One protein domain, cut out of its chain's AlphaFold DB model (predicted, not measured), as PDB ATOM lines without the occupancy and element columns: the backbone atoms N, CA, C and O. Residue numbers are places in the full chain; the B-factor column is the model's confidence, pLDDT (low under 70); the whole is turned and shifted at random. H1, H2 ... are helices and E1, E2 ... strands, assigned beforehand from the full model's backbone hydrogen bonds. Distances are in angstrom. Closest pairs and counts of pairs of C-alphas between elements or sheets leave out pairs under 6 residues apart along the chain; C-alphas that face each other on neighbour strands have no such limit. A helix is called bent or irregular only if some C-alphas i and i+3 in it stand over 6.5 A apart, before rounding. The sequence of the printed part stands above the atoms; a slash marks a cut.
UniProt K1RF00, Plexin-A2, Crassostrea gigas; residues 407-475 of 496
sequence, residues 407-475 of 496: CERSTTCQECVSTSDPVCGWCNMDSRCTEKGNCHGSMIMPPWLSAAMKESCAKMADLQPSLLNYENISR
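Overview. This is residues 407 to 475 of the 496 residues of the protein "Plexin-A2" of Crassostrea gigas (UniProt K1RF00). With little regular structure, this is a small head with a long tail: the strand hairpin E1 and E2, with short helices H1 and H2 packed together beside E1, and residues 460 to 475 sticking out, ending in H3. The printed part has 69 residues, 26 in named elements, in the order H1, E1, E2, H2, H3, class mixed, its two-stranded sheet antiparallel. It is only just loose, close to extended, with radius of gyration of the C-alphas 16.2 A and spans of 53 by 23 by 19 A.

Along the chain. H1, residues 413 to 418, spans 8.3 A from C-alpha 413 at (90.207, 147.768, 128.440). E1, 424 to 427, spans 9.5 A; E2, 432 to 435, 9.9 A; H2, 451 to 456, 9.9 A. H3, 470 to 475, spans 9.2 A, ending at C-alpha 475 (70.607, 125.900, 154.912).

Arrangement. H1 and H2 touch, the closest C-alphas being Val 417 and Ala 451, 4.3 A. The hairpin E1 and E2 has N 425 and O 434 within hydrogen-bond range, 3.0 A. Every O i to N i+4 pair is within range in H1 and H3; irregular H2, with C-alphas 452 and 455 8.5 A apart, has 0 of 2, and 1 of 3 O i to N i+3 pairs.

Size, cuts and confidence. The printed part has no cut. Links E2 to H2 and H2 to H3 are long. Residues 407 to 408, 419 to 422, 442 and 460 to 475 are under pLDDT 70.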
ATOM      1  N   CYS A 407     100.365 146.984 121.733       69.31
ATOM      2  CA  CYS A 407      99.032 147.010 122.321       69.31
ATOM      3  C   CYS A 407      99.005 146.066 123.538       69.31
ATOM      4  O   CYS A 407      98.439 146.413 124.564       69.31
ATOM      5  N   GLU A 408      99.778 144.972 123.495       68.88
ATOM      6  CA  GLU A 408     100.003 144.029 124.600       68.88
ATOM      7  C   GLU A 408     100.554 144.644 125.904       68.88
ATOM      8  O   GLU A 408     100.545 143.976 126.932       68.88
ATOM      9  N   ARG A 409     101.020 145.904 125.913       74.44
ATOM     10  CA  ARG A 409     101.394 146.590 127.166       74.44
ATOM     11  C   ARG A 409     100.186 146.916 128.033       74.44
ATOM     12  O   ARG A 409     100.319 146.939 129.252       74.44
ATOM     13  N   SER A 410      99.036 147.179 127.419       80.31
ATOM     14  CA  SER A 410      97.800 147.465 128.140       80.31
ATOM     15  C   SER A 410      97.063 146.166 128.431       80.31
ATOM     16  O   SER A 410      96.572 145.490 127.526       80.31
ATOM     17  N   THR A 411      96.964 145.832 129.714       84.19
ATOM     18  CA  THR A 411      96.298 144.605 130.182       84.19
ATOM     19  C   THR A 411      94.815 144.815 130.477       84.19
ATOM     20  O   THR A 411      94.087 143.849 130.688       84.19
ATOM     21  N   THR A 412      94.342 146.066 130.460       86.69
ATOM     22  CA  THR A 412      92.944 146.411 130.744       86.69
ATOM     23  C   THR A 412      92.303 147.193 129.600       86.69
ATOM     24  O   THR A 412      92.969 147.957 128.895       86.69
ATOM     25  N   CYS A 413      90.984 147.039 129.445       87.81
ATOM     26  CA  CYS A 413      90.207 147.768 128.440       87.81
ATOM     27  C   CYS A 413      90.384 149.276 128.584       87.81
ATOM     28  O   CYS A 413      90.704 149.949 127.607       87.81
ATOM     29  N   GLN A 414      90.255 149.786 129.814       88.38
ATOM     30  CA  GLN A 414      90.293 151.217 130.090       88.38
ATOM     31  C   GLN A 414      91.640 151.839 129.727       88.38
ATOM     32  O   GLN A 414      91.675 152.913 129.133       88.38
ATOM     33  N   GLU A 415      92.741 151.164 130.052       86.94
ATOM     34  CA  GLU A 415      94.086 151.603 129.697       86.94
ATOM     35  C   GLU A 415      94.277 151.586 128.176       86.94
ATOM     36  O   GLU A 415      94.660 152.602 127.599       86.94
ATOM     37  N   CYS A 416      93.894 150.482 127.525       86.44
ATOM     38  CA  CYS A 416      94.015 150.291 126.082       86.44
ATOM     39  C   CYS A 416      93.298 151.388 125.282       86.44
ATOM     40  O   CYS A 416      93.909 152.045 124.442       86.44
ATOM     41  N   VAL A 417      92.017 151.641 125.569       86.69
ATOM     42  CA  VAL A 417      91.216 152.648 124.849       86.69
ATOM     43  C   VAL A 417      91.534 154.077 125.286       86.69
ATOM     44  O   VAL A 417      91.185 155.028 124.590       86.69
ATOM     45  N   SER A 418      92.197 154.262 126.430       81.25
ATOM     46  CA  SER A 418      92.677 155.578 126.859       81.25
ATOM     47  C   SER A 418      94.012 155.953 126.228       81.25
ATOM     48  O   SER A 418      94.323 157.148 126.179       81.25
ATOM     49  N   THR A 419      94.769 154.979 125.708       65.62
ATOM     50  CA  THR A 419      95.969 155.273 124.926       65.62
ATOM     51  C   THR A 419      95.608 156.117 123.704       65.62
ATOM     52  O   THR A 419      94.606 155.903 123.028       65.62
ATOM     53  N   SER A 420      96.427 157.127 123.414       59.00
ATOM     54  CA  SER A 420      96.266 157.955 122.212       59.00
ATOM     55  C   SER A 420      96.869 157.288 120.966       59.00
ATOM     56  O   SER A 420      97.247 157.993 120.030       59.00
ATOM     57  N   ASP A 421      97.012 155.956 120.960       66.31
ATOM     58  CA  ASP A 421      97.484 155.209 119.796       66.31
ATOM     59  C   ASP A 421      96.284 154.839 118.905       66.31
ATOM     60  O   ASP A 421      95.452 154.021 119.298       66.31
ATOM     61  N   PRO A 422      96.164 155.417 117.697       66.75
ATOM     62  CA  PRO A 422      95.027 155.177 116.810       66.75
ATOM     63  C   PRO A 422      94.984 153.756 116.216       66.75
ATOM     64  O   PRO A 422      94.032 153.434 115.505       66.75
ATOM     65  N   VAL A 423      96.007 152.925 116.450       76.06
ATOM     66  CA  VAL A 423      96.104 151.551 115.929       76.06
ATOM     67  C   VAL A 423      95.653 150.511 116.965       76.06
ATOM     68  O   VAL A 423      95.186 149.439 116.574       76.06
ATOM     69  N   CYS A 424      95.737 150.824 118.262       84.00
ATOM     70  CA  CYS A 424      95.363 149.919 119.350       84.00
ATOM     71  C   CYS A 424      93.899 150.085 119.781       84.00
ATOM     72  O   CYS A 424      93.333 151.178 119.771       84.00
ATOM     73  N   GLY A 425      93.288 148.974 120.182       87.56
ATOM     74  CA  GLY A 425      91.935 148.935 120.720       87.56
ATOM     75  C   GLY A 425      91.644 147.607 121.404       87.56
ATOM     76  O   GLY A 425      92.398 146.640 121.275       87.56
ATOM     77  N   TRP A 426      90.582 147.575 122.197       91.31
ATOM     78  CA  TRP A 426      90.286 146.440 123.063       91.31
ATOM     79  C   TRP A 426      89.470 145.380 122.329       91.31
ATOM     80  O   TRP A 426      88.391 145.682 121.818       91.31
ATOM     81  N   CYS A 427      89.964 144.143 122.287       90.56
ATOM     82  CA  CYS A 427      89.225 143.012 121.735       90.56
ATOM     83  C   CYS A 427      88.423 142.317 122.843       90.56
ATOM     84  O   CYS A 427      89.007 141.735 123.757       90.56
ATOM     85  N   ASN A 428      87.090 142.373 122.766       85.31
ATOM     86  CA  ASN A 428      86.212 142.006 123.883       85.31
ATOM     87  C   ASN A 428      86.311 140.527 124.296       85.31
ATOM     88  O   ASN A 428      86.478 140.243 125.476       85.31
ATOM     89  N   MET A 429      86.240 139.586 123.348       81.12
ATOM     90  CA  MET A 429      86.306 138.145 123.667       81.12
ATOM     91  C   MET A 429      87.704 137.694 124.056       81.12
ATOM     92  O   MET A 429      87.877 136.889 124.966       81.12
ATOM     93  N   ASP A 430      88.699 138.235 123.365       84.06
ATOM     94  CA  ASP A 430      90.090 137.866 123.568       84.06
ATOM     95  C   ASP A 430      90.682 138.508 124.835       84.06
ATOM     96  O   ASP A 430      91.777 138.133 125.249       84.06
ATOM     97  N   SER A 431      89.971 139.471 125.440       86.38
ATOM     98  CA  SER A 431      90.364 140.197 126.656       86.38
ATOM     99  C   SER A 431      91.787 140.761 126.597       86.38
ATOM    100  O   SER A 431      92.529 140.736 127.577       86.38
ATOM    101  N   ARG A 432      92.183 141.268 125.425       88.00
ATOM    102  CA  ARG A 432      93.502 141.863 125.192       88.00
ATOM    103  C   ARG A 432      93.408 143.085 124.293       88.00
ATOM    104  O   ARG A 432      92.517 143.204 123.450       88.00
ATOM    105  N   CYS A 433      94.368 143.983 124.460       88.19
ATOM    106  CA  CYS A 433      94.535 145.138 123.598       88.19
ATOM    107  C   CYS A 433      95.284 144.721 122.325       88.19
ATOM    108  O   CYS A 433      96.392 144.191 122.393       88.19
ATOM    109  N   THR A 434      94.682 144.936 121.157       85.06
ATOM    110  CA  THR A 434      95.223 144.492 119.864       85.06
ATOM    111  C   THR A 434      95.009 145.532 118.778       85.06
ATOM    112  O   THR A 434      94.204 146.455 118.905       85.06
ATOM    113  N   GLU A 435      95.665 145.326 117.640       85.06
ATOM    114  CA  GLU A 435      95.232 145.942 116.389       85.06
ATOM    115  C   GLU A 435      93.854 145.403 115.968       85.06
ATOM    116  O   GLU A 435      93.518 144.245 116.245       85.06
ATOM    117  N   LYS A 436      93.077 146.214 115.240       81.81
ATOM    118  CA  LYS A 436      91.736 145.835 114.757       81.81
ATOM    119  C   LYS A 436      91.736 144.547 113.923       81.81
ATOM    120  O   LYS A 436      90.805 143.762 114.026       81.81
ATOM    121  N   GLY A 437      92.774 144.324 113.113       78.50
ATOM    122  CA  GLY A 437      92.892 143.133 112.261       78.50
ATOM    123  C   GLY A 437      93.186 141.831 113.016       78.50
ATOM    124  O   GLY A 437      92.934 140.760 112.476       78.50
ATOM    125  N   ASN A 438      93.673 141.919 114.259       80.94
ATOM    126  CA  ASN A 438      94.050 140.765 115.087       80.94
ATOM    127  C   ASN A 438      92.971 140.392 116.121       80.94
ATOM    128  O   ASN A 438      93.195 139.512 116.956       80.94
ATOM    129  N   CYS A 439      91.825 141.078 116.088       83.62
ATOM    130  CA  CYS A 439      90.660 140.762 116.899       83.62
ATOM    131  C   CYS A 439      89.692 139.921 116.070       83.62
ATOM    132  O   CYS A 439      89.160 140.391 115.060       83.62
ATOM    133  N   HIS A 440      89.486 138.669 116.474       79.88
ATOM    134  CA  HIS A 440      88.556 137.786 115.776       79.88
ATOM    135  C   HIS A 440      87.115 138.284 115.955       79.88
ATOM    136  O   HIS A 440      86.758 138.866 116.982       79.88
ATOM    137  N   GLY A 441      86.281 138.071 114.934       71.38
ATOM    138  CA  GLY A 441      84.861 138.413 114.999       71.38
ATOM    139  C   GLY A 441      84.171 137.710 116.171       71.38
ATOM    140  O   GLY A 441      84.448 136.547 116.453       71.38
ATOM    141  N   SER A 442      83.271 138.423 116.848       69.38
ATOM    142  CA  SER A 442      82.526 137.941 118.014       69.38
ATOM    143  C   SER A 442      81.041 138.284 117.890       69.38
ATOM    144  O   SER A 442      80.673 139.205 117.164       69.38
ATOM    145  N   MET A 443      80.200 137.563 118.638       71.50
ATOM    146  CA  MET A 443      78.788 137.897 118.852       71.50
ATOM    147  C   MET A 443      78.597 139.183 119.681       71.50
ATOM    148  O   MET A 443      77.526 139.780 119.642       71.50
ATOM    149  N   ILE A 444      79.623 139.632 120.417       70.44
ATOM    150  CA  ILE A 444      79.606 140.893 121.173       70.44
ATOM    151  C   ILE A 444      79.971 142.044 120.229       70.44
ATOM    152  O   ILE A 444      81.073 142.071 119.682       70.44
ATOM    153  N   MET A 445      79.060 143.009 120.063       73.19
ATOM    154  CA  MET A 445      79.212 144.141 119.141       73.19
ATOM    155  C   MET A 445      79.399 145.475 119.893       73.19
ATOM    156  O   MET A 445      78.587 145.778 120.767       73.19
ATOM    157  N   PRO A 446      80.410 146.300 119.541       80.06
ATOM    158  CA  PRO A 446      81.467 146.011 118.573       80.06
ATOM    159  C   PRO A 446      82.481 144.992 119.136       80.06
ATOM    160  O   PRO A 446      82.819 145.063 120.318       80.06
ATOM    161  N   PRO A 447      83.029 144.079 118.309       84.88
ATOM    162  CA  PRO A 447      84.011 143.091 118.771       84.88
ATOM    163  C   PRO A 447      85.340 143.739 119.179       84.88
ATOM    164  O   PRO A 447      86.045 143.224 120.046       84.88
ATOM    165  N   TRP A 448      85.650 144.895 118.583       90.12
ATOM    166  CA  TRP A 448      86.858 145.671 118.828       90.12
ATOM    167  C   TRP A 448      86.510 147.128 119.155       90.12
ATOM    168  O   TRP A 448      85.842 147.799 118.361       90.12
ATOM    169  N   LEU A 449      86.971 147.614 120.307       89.81
ATOM    170  CA  LEU A 449      86.698 148.955 120.826       89.81
ATOM    171  C   LEU A 449      87.871 149.897 120.553       89.81
ATOM    172  O   LEU A 449      88.998 149.643 120.970       89.81
ATOM    173  N   SER A 450      87.591 151.018 119.891       86.06
ATOM    174  CA  SER A 450      88.583 152.072 119.633       86.06
ATOM    175  C   SER A 450      88.675 153.085 120.780       86.06
ATOM    176  O   SER A 450      87.790 153.152 121.631       86.06
ATOM    177  N   ALA A 451      89.673 153.972 120.734       81.12
ATOM    178  CA  ALA A 451      89.793 155.093 121.671       81.12
ATOM    179  C   ALA A 451      88.603 156.077 121.663       81.12
ATOM    180  O   ALA A 451      88.452 156.858 122.599       81.12
ATOM    181  N   ALA A 452      87.743 156.052 120.638       78.50
ATOM    182  CA  ALA A 452      86.500 156.829 120.606       78.50
ATOM    183  C   ALA A 452      85.359 156.181 121.419       78.50
ATOM    184  O   ALA A 452      84.332 156.810 121.642       78.50
ATOM    185  N   MET A 453      85.529 154.931 121.858       77.81
ATOM    186  CA  MET A 453      84.508 154.106 122.518       77.81
ATOM    187  C   MET A 453      84.884 153.810 123.978       77.81
ATOM    188  O   MET A 453      84.618 152.723 124.485       77.81
ATOM    189  N   LYS A 454      85.529 154.767 124.664       77.25
ATOM    190  CA  LYS A 454      86.051 154.570 126.034       77.25
ATOM    191  C   LYS A 454      84.979 154.162 127.043       77.25
ATOM    192  O   LYS A 454      85.271 153.466 128.007       77.25
ATOM    193  N   GLU A 455      83.742 154.591 126.821       78.88
ATOM    194  CA  GLU A 455      82.608 154.293 127.699       78.88
ATOM    195  C   GLU A 455      82.024 152.889 127.481       78.88
ATOM    196  O   GLU A 455      81.234 152.424 128.296       78.88
ATOM    197  N   SER A 456      82.433 152.191 126.418       82.44
ATOM    198  CA  SER A 456      81.919 150.869 126.041       82.44
ATOM    199  C   SER A 456      82.711 149.698 126.636       82.44
ATOM    200  O   SER A 456      82.420 148.547 126.317       82.44
ATOM    201  N   CYS A 457      83.711 149.958 127.486       84.56
ATOM    202  CA  CYS A 457      84.403 148.904 128.227       84.56
ATOM    203  C   CYS A 457      83.433 148.198 129.188       84.56
ATOM    204  O   CYS A 457      82.737 148.851 129.969       84.56
ATOM    205  N   ALA A 458      83.409 146.863 129.152       75.19
ATOM    206  CA  ALA A 458      82.557 146.065 130.027       75.19
ATOM    207  C   ALA A 458      82.875 146.338 131.509       75.19
ATOM    208  O   ALA A 458      84.037 146.350 131.919       75.19
ATOM    209  N   LYS A 459      81.829 146.539 132.313       71.88
ATOM    210  CA  LYS A 459      81.904 146.679 133.772       71.88
ATOM    211  C   LYS A 459      81.163 145.504 134.398       71.88
ATOM    212  O   LYS A 459      80.115 145.113 133.888       71.88
ATOM    213  N   MET A 460      81.680 144.956 135.497       59.38
ATOM    214  CA  MET A 460      80.867 144.062 136.324       59.38
ATOM    215  C   MET A 460      79.719 144.891 136.904       59.38
ATOM    216  O   MET A 460      79.960 145.856 137.627       59.38
ATOM    217  N   ALA A 461      78.488 144.556 136.525       58.94
ATOM    218  CA  ALA A 461      77.301 145.059 137.202       58.94
ATOM    219  C   ALA A 461      77.161 144.342 138.551       58.94
ATOM    220  O   ALA A 461      77.642 143.214 138.681       58.94
ATOM    221  N   ASP A 462      76.528 145.006 139.523       48.75
ATOM    222  CA  ASP A 462      76.291 144.503 140.880       48.75
ATOM    223  C   ASP A 462      75.925 143.014 140.872       48.75
ATOM    224  O   ASP A 462      74.822 142.613 140.495       48.75
ATOM    225  N   LEU A 463      76.881 142.179 141.282       57.69
ATOM    226  CA  LEU A 463      76.623 140.777 141.563       57.69
ATOM    227  C   LEU A 463      75.719 140.761 142.789       57.69
ATOM    228  O   LEU A 463      76.148 141.161 143.868       57.69
ATOM    229  N   GLN A 464      74.463 140.352 142.622       54.81
ATOM    230  CA  GLN A 464      73.517 140.259 143.726       54.81
ATOM    231  C   GLN A 464      73.327 138.787 144.129       54.81
ATOM    232  O   GLN A 464      72.896 137.985 143.298       54.81
ATOM    233  N   PRO A 465      73.616 138.417 145.392       64.44
ATOM    234  CA  PRO A 465      74.139 139.261 146.468       64.44
ATOM    235  C   PRO A 465      75.657 139.492 146.357       64.44
ATOM    236  O   PRO A 465      76.414 138.586 146.015       64.44
ATOM    237  N   SER A 466      76.104 140.694 146.722       55.62
ATOM    238  CA  SER A 466      77.522 141.092 146.699       55.62
ATOM    239  C   SER A 466      78.343 140.443 147.819       55.62
ATOM    240  O   SER A 466      79.572 140.440 147.776       55.62
ATOM    241  N   LEU A 467      77.659 139.843 148.798       59.19
ATOM    242  CA  LEU A 467      78.223 139.000 149.843       59.19
ATOM    243  C   LEU A 467      77.401 137.711 149.957       59.19
ATOM    244  O   LEU A 467      76.213 137.739 150.281       59.19
ATOM    245  N   LEU A 468      78.048 136.570 149.744       60.72
ATOM    246  CA  LEU A 468      77.481 135.259 150.041       60.72
ATOM    247  C   LEU A 468      77.904 134.851 151.457       60.72
ATOM    248  O   LEU A 468      79.077 134.587 151.710       60.72
ATOM    249  N   ASN A 469      76.947 134.805 152.389       58.50
ATOM    250  CA  ASN A 469      77.178 134.265 153.730       58.50
ATOM    251  C   ASN A 469      77.199 132.725 153.671       58.50
ATOM    252  O   ASN A 469      76.215 132.108 153.256       58.50
ATOM    253  N   TYR A 470      78.297 132.116 154.126       56.44
ATOM    254  CA  TYR A 470      78.488 130.664 154.173       56.44
ATOM    255  C   TYR A 470      77.367 129.936 154.942       56.44
ATOM    256  O   TYR A 470      76.923 128.864 154.528       56.44
ATOM    257  N   GLU A 471      76.816 130.546 155.997       59.66
ATOM    258  CA  GLU A 471      75.723 129.946 156.776       59.66
ATOM    259  C   GLU A 471      74.418 129.814 155.975       59.66
ATOM    260  O   GLU A 471      73.692 128.828 156.123       59.66
ATOM    261  N   ASN A 472      74.143 130.753 155.063       56.69
ATOM    262  CA  ASN A 472      72.948 130.726 154.214       56.69
ATOM    263  C   ASN A 472      73.071 129.721 153.057       56.69
ATOM    264  O   ASN A 472      72.057 129.254 152.538       56.69
ATOM    265  N   ILE A 473      74.295 129.339 152.678       56.00
ATOM    266  CA  ILE A 473      74.540 128.268 151.701       56.00
ATOM    267  C   ILE A 473      74.258 126.901 152.344       56.00
ATOM    268  O   ILE A 473      73.630 126.048 151.718       56.00
ATOM    269  N   SER A 474      74.632 126.717 153.617       51.47
ATOM    270  CA  SER A 474      74.419 125.454 154.342       51.47
ATOM    271  C   SER A 474      72.937 125.116 154.581       51.47
ATOM    272  O   SER A 474      72.555 123.950 154.511       51.47
ATOM    273  N   ARG A 475      72.061 126.121 154.761       52.69
ATOM    274  CA  ARG A 475      70.607 125.900 154.912       52.69
ATOM    275  C   ARG A 475      69.902 125.508 153.609       52.69
ATOM    276  O   ARG A 475      68.940 124.746 153.655       52.69
TER     277      ARG A 475